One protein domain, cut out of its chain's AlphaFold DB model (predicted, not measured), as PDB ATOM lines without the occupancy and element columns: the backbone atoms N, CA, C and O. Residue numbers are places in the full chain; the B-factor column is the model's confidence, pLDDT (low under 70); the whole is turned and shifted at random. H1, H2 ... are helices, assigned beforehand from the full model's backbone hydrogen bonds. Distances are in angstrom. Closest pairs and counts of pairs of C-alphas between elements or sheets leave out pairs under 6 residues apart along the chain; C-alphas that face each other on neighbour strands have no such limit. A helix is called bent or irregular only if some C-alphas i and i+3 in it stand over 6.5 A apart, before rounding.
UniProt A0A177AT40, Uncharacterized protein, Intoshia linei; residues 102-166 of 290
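Overview. This is residues 102 to 166 of the 290 residues of an uncharacterized protein of Intoshia linei (UniProt A0A177AT40). With little regular structure, this domain is two small, loop-rich lobes along its longest axis: H1 and H2 make a corner in one, H3 and H4 in the other, with residues 126 to 142 running between. The 65 printed residues include 24 in four named helices, H1 to H4 in chain order, with no named strand; the class is all helix. It is compact, with radius of gyration of the C-alphas 11.1 A and spans of 30 by 21 by 17 A.

Arrangement. H2, residues 119 to 125, and H1, residues 110 to 114, touch only at the corner; their closest C-alphas, Cys 113 and Met 122, are 5.7 A apart. H4, residues 152 to 158, and H3, residues 143 to 147, touch only at the corner, closest at C-alphas Cys 146 and Lys 152, 5.3 A. H1 and H4 are close but not clearly touching: C-alphas Val 110 and Val 153, their closest, are 7.8 A apart. H2 is apart from H3 and H4. Every O i to N i+4 pair is within hydrogen-bond range in H2 and H4; H1 and H3 have 0 of 1, with 1 of 2 and 2 of 2 O i to N i+3 pairs.

Along the chain. H2 spans 9.9 A, H4 9.8 A, H1 8.1 A and H3 7.6 A. H1 is only just irregular: C-alphas 111 and 114 are 6.8 A apart. C-alpha 110 is at (-16.916, 28.418, 38.262), C-alpha 158 at (-9.268, 28.154, 28.492).

Size, cuts and confidence. The farthest C-alphas, Asn 117 and Asp 140, are 33.0 A apart. The printed part has no cut; H2 to H3 is a long link. Residues 102, 131, 134 to 135 and 164 to 166 have pLDDT under 70.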
ATOM      1  N   CYS A 102      -5.532  18.510  32.022       68.44
ATOM      2  CA  CYS A 102      -6.416  19.547  32.534       68.44
ATOM      3  C   CYS A 102      -7.880  19.121  32.341       68.44
ATOM      4  O   CYS A 102      -8.500  19.422  31.318       68.44
ATOM      5  N   PHE A 103      -8.445  18.381  33.293       70.56
ATOM      6  CA  PHE A 103      -9.856  17.989  33.255       70.56
ATOM      7  C   PHE A 103     -10.505  18.061  34.633       70.56
ATOM      8  O   PHE A 103      -9.833  18.097  35.662       70.56
ATOM      9  N   ASP A 104     -11.834  18.082  34.626       76.75
ATOM     10  CA  ASP A 104     -12.634  18.028  35.840       76.75
ATOM     11  C   ASP A 104     -13.023  16.572  36.127       76.75
ATOM     12  O   ASP A 104     -13.464  15.844  35.235       76.75
ATOM     13  N   LEU A 105     -12.857  16.144  37.377       77.19
ATOM     14  CA  LEU A 105     -13.267  14.826  37.876       77.19
ATOM     15  C   LEU A 105     -14.782  14.738  38.104       77.19
ATOM     16  O   LEU A 105     -15.339  13.648  38.206       77.19
ATOM     17  N   LYS A 106     -15.450  15.888  38.202       82.81
ATOM     18  CA  LYS A 106     -16.899  16.016  38.361       82.81
ATOM     19  C   LYS A 106     -17.411  17.214  37.567       82.81
ATOM     20  O   LYS A 106     -16.635  18.006  37.046       82.81
ATOM     21  N   LYS A 107     -18.731  17.380  37.482       85.19
ATOM     22  CA  LYS A 107     -19.312  18.616  36.945       85.19
ATOM     23  C   LYS A 107     -19.063  19.751  37.941       85.19
ATOM     24  O   LYS A 107     -19.506  19.668  39.085       85.19
ATOM     25  N   CYS A 108     -18.362  20.787  37.502       84.81
ATOM     26  CA  CYS A 108     -17.922  21.889  38.349       84.81
ATOM     27  C   CYS A 108     -18.637  23.194  37.990       84.81
ATOM     28  O   CYS A 108     -19.072  23.380  36.852       84.81
ATOM     29  N   ASN A 109     -18.760  24.091  38.970       85.25
ATOM     30  CA  ASN A 109     -19.287  25.440  38.784       85.25
ATOM     31  C   ASN A 109     -18.180  26.455  39.080       85.25
ATOM     32  O   ASN A 109     -17.551  26.381  40.136       85.25
ATOM     33  N   VAL A 110     -17.965  27.396  38.158       79.81
ATOM     34  CA  VAL A 110     -16.916  28.418  38.262       79.81
ATOM     35  C   VAL A 110     -17.079  29.309  39.498       79.81
ATOM     36  O   VAL A 110     -16.088  29.761  40.062       79.81
ATOM     37  N   THR A 111     -18.312  29.509  39.978       82.62
ATOM     38  CA  THR A 111     -18.585  30.309  41.185       82.62
ATOM     39  C   THR A 111     -17.945  29.717  42.434       82.62
ATOM     40  O   THR A 111     -17.486  30.452  43.300       82.62
ATOM     41  N   ASN A 112     -17.850  28.388  42.496       85.94
ATOM     42  CA  ASN A 112     -17.354  27.683  43.671       85.94
ATOM     43  C   ASN A 112     -15.822  27.641  43.699       85.94
ATOM     44  O   ASN A 112     -15.238  27.303  44.719       85.94
ATOM     45  N   CYS A 113     -15.153  27.974  42.593       79.00
ATOM     46  CA  CYS A 113     -13.708  27.820  42.447       79.00
ATOM     47  C   CYS A 113     -12.896  28.645  43.447       79.00
ATOM     48  O   CYS A 113     -11.788  28.241  43.791       79.00
ATOM     49  N   PHE A 114     -13.450  29.765  43.915       77.88
ATOM     50  CA  PHE A 114     -12.773  30.731  44.785       77.88
ATOM     51  C   PHE A 114     -13.379  30.801  46.188       77.88
ATOM     52  O   PHE A 114     -12.981  31.646  46.988       77.88
ATOM     53  N   GLU A 115     -14.334  29.925  46.510       83.75
ATOM     54  CA  GLU A 115     -14.892  29.868  47.856       83.75
ATOM     55  C   GLU A 115     -13.844  29.287  48.829       83.75
ATOM     56  O   GLU A 115     -13.321  28.193  48.589       83.75
ATOM     57  N   PRO A 116     -13.536  29.964  49.954       80.69
ATOM     58  CA  PRO A 116     -12.454  29.553  50.856       80.69
ATOM     59  C   PRO A 116     -12.568  28.112  51.366       80.69
ATOM     60  O   PRO A 116     -11.561  27.435  51.553       80.69
ATOM     61  N   ASN A 117     -13.798  27.633  51.564       83.00
ATOM     62  CA  ASN A 117     -14.065  26.309  52.125       83.00
ATOM     63  C   ASN A 117     -13.979  25.178  51.091       83.00
ATOM     64  O   ASN A 117     -13.894  24.016  51.478       83.00
ATOM     65  N   SER A 118     -14.017  25.493  49.795       83.75
ATOM     66  CA  SER A 118     -14.034  24.496  48.719       83.75
ATOM     67  C   SER A 118     -12.785  24.553  47.840       83.75
ATOM     68  O   SER A 118     -12.554  23.625  47.068       83.75
ATOM     69  N   ILE A 119     -11.945  25.583  47.978       80.00
ATOM     70  CA  ILE A 119     -10.798  25.836  47.098       80.00
ATOM     71  C   ILE A 119      -9.865  24.627  46.937       80.00
ATOM     72  O   ILE A 119      -9.461  24.307  45.822       80.00
ATOM     73  N   GLU A 120      -9.556  23.907  48.018       77.56
ATOM     74  CA  GLU A 120      -8.679  22.729  47.967       77.56
ATOM     75  C   GLU A 120      -9.344  21.541  47.259       77.56
ATOM     76  O   GLU A 120      -8.708  20.835  46.474       77.56
ATOM     77  N   GLU A 121     -10.651  21.358  47.450       83.44
ATOM     78  CA  GLU A 121     -11.416  20.349  46.718       83.44
ATOM     79  C   GLU A 121     -11.531  20.714  45.230       83.44
ATOM     80  O   GLU A 121     -11.362  19.856  44.360       83.44
ATOM     81  N   MET A 122     -11.782  21.987  44.917       84.81
ATOM     82  CA  MET A 122     -11.892  22.496  43.550       84.81
ATOM     83  C   MET A 122     -10.555  22.398  42.805       84.81
ATOM     84  O   MET A 122     -10.533  21.995  41.644       84.81
ATOM     85  N   LYS A 123      -9.424  22.654  43.471       77.38
ATOM     86  CA  LYS A 123      -8.082  22.413  42.913       77.38
ATOM     87  C   LYS A 123      -7.837  20.955  42.554       77.38
ATOM     88  O   LYS A 123      -7.112  20.687  41.604       77.38
ATOM     89  N   LEU A 124      -8.410  20.009  43.293       74.69
ATOM     90  CA  LEU A 124      -8.248  18.582  43.007       74.69
ATOM     91  C   LEU A 124      -9.211  18.102  41.920       74.69
ATOM     92  O   LEU A 124      -8.818  17.350  41.035       74.69
ATOM     93  N   THR A 125     -10.467  18.543  41.986       81.19
ATOM     94  CA  THR A 125     -11.573  17.948  41.224       81.19
ATOM     95  C   THR A 125     -12.062  18.781  40.049       81.19
ATOM     96  O   THR A 125     -12.728  18.238  39.174       81.19
ATOM     97  N   CYS A 126     -11.732  20.068  40.001       82.44
ATOM     98  CA  CYS A 126     -12.295  21.043  39.068       82.44
ATOM     99  C   CYS A 126     -11.209  21.861  38.363       82.44
ATOM    100  O   CYS A 126     -11.368  23.061  38.136       82.44
ATOM    101  N   LYS A 127     -10.074  21.227  38.043       77.19
ATOM    102  CA  LYS A 127      -8.882  21.923  37.544       77.19
ATOM    103  C   LYS A 127      -9.156  22.741  36.289       77.19
ATOM    104  O   LYS A 127      -8.677  23.866  36.190       77.19
ATOM    105  N   ARG A 128      -9.945  22.203  35.358       76.31
ATOM    106  CA  ARG A 128     -10.245  22.861  34.086       76.31
ATOM    107  C   ARG A 128     -11.257  23.978  34.268       76.31
ATOM    108  O   ARG A 128     -11.008  25.095  33.833       76.31
ATOM    109  N   THR A 129     -12.386  23.691  34.913       80.06
ATOM    110  CA  THR A 129     -13.435  24.701  35.124       80.06
ATOM    111  C   THR A 129     -12.930  25.876  35.959       80.06
ATOM    112  O   THR A 129     -13.306  27.014  35.694       80.06
ATOM    113  N   CYS A 130     -12.062  25.613  36.934       78.31
ATOM    114  CA  CYS A 130     -11.522  26.637  37.819       78.31
ATOM    115  C   CYS A 130     -10.221  27.283  37.337       78.31
ATOM    116  O   CYS A 130      -9.689  28.137  38.040       78.31
ATOM    117  N   GLY A 131      -9.689  26.882  36.180       68.94
ATOM    118  CA  GLY A 131      -8.442  27.452  35.669       68.94
ATOM    119  C   GLY A 131      -7.209  27.121  36.515       68.94
ATOM    120  O   GLY A 131      -6.229  27.855  36.492       68.94
ATOM    121  N   TYR A 132      -7.217  26.009  37.252       73.69
ATOM    122  CA  TYR A 132      -6.045  25.521  37.990       73.69
ATOM    123  C   TYR A 132      -5.065  24.734  37.117       73.69
ATOM    124  O   TYR A 132      -4.130  24.112  37.621       73.69
ATOM    125  N   CYS A 133      -5.273  24.743  35.806       70.12
ATOM    126  CA  CYS A 133      -4.360  24.137  34.858       70.12
ATOM    127  C   CYS A 133      -3.187  25.068  34.559       70.12
ATOM    128  O   CYS A 133      -3.358  26.270  34.373       70.12
ATOM    129  N   CYS A 134      -1.987  24.502  34.467       68.94
ATOM    130  CA  CYS A 134      -0.761  25.252  34.173       68.94
ATOM    131  C   CYS A 134      -0.420  25.342  32.694       68.94
ATOM    132  O   CYS A 134       0.735  25.529  32.319       68.94
ATOM    133  N   HIS A 135      -1.424  25.218  31.842       69.81
ATOM    134  CA  HIS A 135      -1.277  25.459  30.425       69.81
ATOM    135  C   HIS A 135      -2.579  26.031  29.884       69.81
ATOM    136  O   HIS A 135      -3.665  25.750  30.399       69.81
ATOM    137  N   ASP A 136      -2.453  26.807  28.819       74.25
ATOM    138  CA  ASP A 136      -3.608  27.225  28.051       74.25
ATOM    139  C   ASP A 136      -4.160  26.024  27.271       74.25
ATOM    140  O   ASP A 136      -3.432  25.127  26.836       74.25
ATOM    141  N   ILE A 137      -5.481  25.956  27.180       74.12
ATOM    142  CA  ILE A 137      -6.233  24.919  26.469       74.12
ATOM    143  C   ILE A 137      -6.388  25.309  25.001       74.12
ATOM    144  O   ILE A 137      -6.383  24.444  24.123       74.12
ATOM    145  N   VAL A 138      -6.526  26.607  24.733       80.69
ATOM    146  CA  VAL A 138      -6.587  27.172  23.383       80.69
ATOM    147  C   VAL A 138      -5.276  27.886  23.061       80.69
ATOM    148  O   VAL A 138      -4.557  28.314  23.959       80.69
ATOM    149  N   LYS A 139      -4.934  27.979  21.772       75.88
ATOM    150  CA  LYS A 139      -3.671  28.595  21.326       75.88
ATOM    151  C   LYS A 139      -3.735  30.123  21.274       75.88
ATOM    152  O   LYS A 139      -2.710  30.773  21.441       75.88
ATOM    153  N   ASP A 140      -4.927  30.678  21.083       85.12
ATOM    154  CA  ASP A 140      -5.140  32.107  20.838       85.12
ATOM    155  C   ASP A 140      -5.546  32.844  22.120       85.12
ATOM    156  O   ASP A 140      -6.595  33.484  22.192       85.12
ATOM    157  N   CYS A 141      -4.720  32.726  23.156       82.00
ATOM    158  CA  CYS A 141      -4.917  33.440  24.412       82.00
ATOM    159  C   CYS A 141      -4.237  34.810  24.354       82.00
ATOM    160  O   CYS A 141      -3.025  34.906  24.167       82.00
ATOM    161  N   LYS A 142      -5.019  35.875  24.534       86.00
ATOM    162  CA  LYS A 142      -4.532  37.257  24.603       86.00
ATOM    163  C   LYS A 142      -4.605  37.758  26.035       86.00
ATOM    164  O   LYS A 142      -5.650  37.628  26.667       86.00
ATOM    165  N   ILE A 143      -3.521  38.319  26.559       79.75
ATOM    166  CA  ILE A 143      -3.479  38.720  27.969       79.75
ATOM    167  C   ILE A 143      -4.454  39.861  28.279       79.75
ATOM    168  O   ILE A 143      -5.007  39.925  29.372       79.75
ATOM    169  N   GLU A 144      -4.753  40.708  27.297       79.69
ATOM    170  CA  GLU A 144      -5.727  41.793  27.415       79.69
ATOM    171  C   GLU A 144      -7.144  41.251  27.659       79.69
ATOM    172  O   GLU A 144      -7.930  41.842  28.403       79.69
ATOM    173  N   ASP A 145      -7.464  40.080  27.095       86.62
ATOM    174  CA  ASP A 145      -8.769  39.440  27.258       86.62
ATOM    175  C   ASP A 145      -8.985  38.913  28.687       86.62
ATOM    176  O   ASP A 145     -10.132  38.763  29.111       86.62
ATOM    177  N   CYS A 146      -7.914  38.706  29.464       78.62
ATOM    178  CA  CYS A 146      -7.996  38.323  30.878       78.62
ATOM    179  C   CYS A 146      -8.651  39.406  31.751       78.62
ATOM    180  O   CYS A 146      -9.223  39.089  32.794       78.62
ATOM    181  N   TYR A 147      -8.585  40.670  31.323       78.06
ATOM    182  CA  TYR A 147      -9.147  41.819  32.040       78.06
ATOM    183  C   TYR A 147     -10.529  42.229  31.519       78.06
ATOM    184  O   TYR A 147     -11.205  43.058  32.125       78.06
ATOM    185  N   ASN A 148     -10.977  41.644  30.407       83.00
ATOM    186  CA  ASN A 148     -12.284  41.930  29.842       83.00
ATOM    187  C   ASN A 148     -13.364  41.119  30.573       83.00
ATOM    188  O   ASN A 148     -13.432  39.901  30.422       83.00
ATOM    189  N   GLU A 149     -14.258  41.787  31.309       81.00
ATOM    190  CA  GLU A 149     -15.271  41.124  32.145       81.00
ATOM    191  C   GLU A 149     -16.175  40.158  31.356       81.00
ATOM    192  O   GLU A 149     -16.570  39.116  31.875       81.00
ATOM    193  N   SER A 150     -16.438  40.442  30.074       88.06
ATOM    194  CA  SER A 150     -17.238  39.560  29.210       88.06
ATOM    195  C   SER A 150     -16.509  38.275  28.795       88.06
ATOM    196  O   SER A 150     -17.153  37.260  28.535       88.06
ATOM    197  N   LYS A 151     -15.171  38.300  28.752       86.62
ATOM    198  CA  LYS A 151     -14.320  37.169  28.342       86.62
ATOM    199  C   LYS A 151     -13.658  36.461  29.513       86.62
ATOM    200  O   LYS A 151     -13.220  35.327  29.366       86.62
ATOM    201  N   LYS A 152     -13.617  37.098  30.680       79.00
ATOM    202  CA  LYS A 152     -12.935  36.641  31.890       79.00
ATOM    203  C   LYS A 152     -13.221  35.184  32.224       79.00
ATOM    204  O   LYS A 152     -12.287  34.418  32.386       79.00
ATOM    205  N   VAL A 153     -14.485  34.757  32.242       79.19
ATOM    206  CA  VAL A 153     -14.841  33.354  32.539       79.19
ATOM    207  C   VAL A 153     -14.266  32.383  31.501       79.19
ATOM    208  O   VAL A 153     -13.755  31.323  31.863       79.19
ATOM    209  N   ASP A 154     -14.326  32.741  30.219       85.06
ATOM    210  CA  ASP A 154     -13.792  31.906  29.143       85.06
ATOM    211  C   ASP A 154     -12.260  31.848  29.187       85.06
ATOM    212  O   ASP A 154     -11.670  30.773  29.105       85.06
ATOM    213  N   MET A 155     -11.620  32.987  29.451       84.44
ATOM    214  CA  MET A 155     -10.177  33.105  29.631       84.44
ATOM    215  C   MET A 155      -9.683  32.360  30.877       84.44
ATOM    216  O   MET A 155      -8.664  31.685  30.824       84.44
ATOM    217  N   MET A 156     -10.424  32.381  31.983       76.06
ATOM    218  CA  MET A 156     -10.089  31.595  33.174       76.06
ATOM    219  C   MET A 156     -10.133  30.094  32.889       76.06
ATOM    220  O   MET A 156      -9.289  29.336  33.363       76.06
ATOM    221  N   LYS A 157     -11.105  29.666  32.085       76.88
ATOM    222  CA  LYS A 157     -11.308  28.263  31.731       76.88
ATOM    223  C   LYS A 157     -10.305  27.764  30.693       76.88
ATOM    224  O   LYS A 157      -9.841  26.632  30.793       76.88
ATOM    225  N   ASN A 158     -10.015  28.574  29.677       81.06
ATOM    226  CA  ASN A 158      -9.268  28.154  28.492       81.06
ATOM    227  C   ASN A 158      -7.848  28.717  28.430       81.06
ATOM    228  O   ASN A 158      -7.020  28.148  27.728       81.06
ATOM    229  N   CYS A 159      -7.566  29.797  29.152       80.25
ATOM    230  CA  CYS A 159      -6.294  30.512  29.143       80.25
ATOM    231  C   CYS A 159      -5.713  30.755  30.557       80.25
ATOM    232  O   CYS A 159      -5.239  31.860  30.851       80.25
ATOM    233  N   PRO A 160      -5.755  29.773  31.482       76.75
ATOM    234  CA  PRO A 160      -5.330  29.992  32.862       76.75
ATOM    235  C   PRO A 160      -3.840  30.299  33.011       76.75
ATOM    236  O   PRO A 160      -3.447  30.937  33.988       76.75
ATOM    237  N   PHE A 161      -2.999  29.871  32.066       75.25
ATOM    238  CA  PHE A 161      -1.576  30.184  32.093       75.25
ATOM    239  C   PHE A 161      -1.328  31.618  31.622       75.25
ATOM    240  O   PHE A 161      -0.660  32.374  32.330       75.25
ATOM    241  N   THR A 162      -1.922  32.013  30.490       78.31
ATOM    242  CA  THR A 162      -1.848  33.391  29.973       78.31
ATOM    243  C   THR A 162      -2.401  34.396  30.986       78.31
ATOM    244  O   THR A 162      -1.765  35.413  31.248       78.31
ATOM    245  N   CYS A 163      -3.526  34.087  31.636       72.75
ATOM    246  CA  CYS A 163      -4.100  34.937  32.683       72.75
ATOM    247  C   CYS A 163      -3.453  34.755  34.061       72.75
ATOM    248  O   CYS A 163      -3.874  35.389  35.026       72.75
ATOM    249  N   GLY A 164      -2.462  33.864  34.175       69.19
ATOM    250  CA  GLY A 164      -1.726  33.583  35.404       69.19
ATOM    251  C   GLY A 164      -2.573  33.153  36.601       69.19
ATOM    252  O   GLY A 164      -2.219  33.410  37.749       69.19
ATOM    253  N   LEU A 165      -3.682  32.482  36.320       67.62
ATOM    254  CA  LEU A 165      -4.563  31.837  37.293       67.62
ATOM    255  C   LEU A 165      -4.036  30.465  37.708       67.62
ATOM    256  O   LEU A 165      -4.435  29.919  38.739       67.62
ATOM    257  N   CYS A 166      -3.081  29.944  36.936       65.00
ATOM    258  CA  CYS A 166      -2.147  28.953  37.423       65.00
ATOM    259  C   CYS A 166      -1.493  29.523  38.691       65.00
ATOM    260  O   CYS A 166      -0.774  30.525  38.676       65.00
TER     261      CYS A 166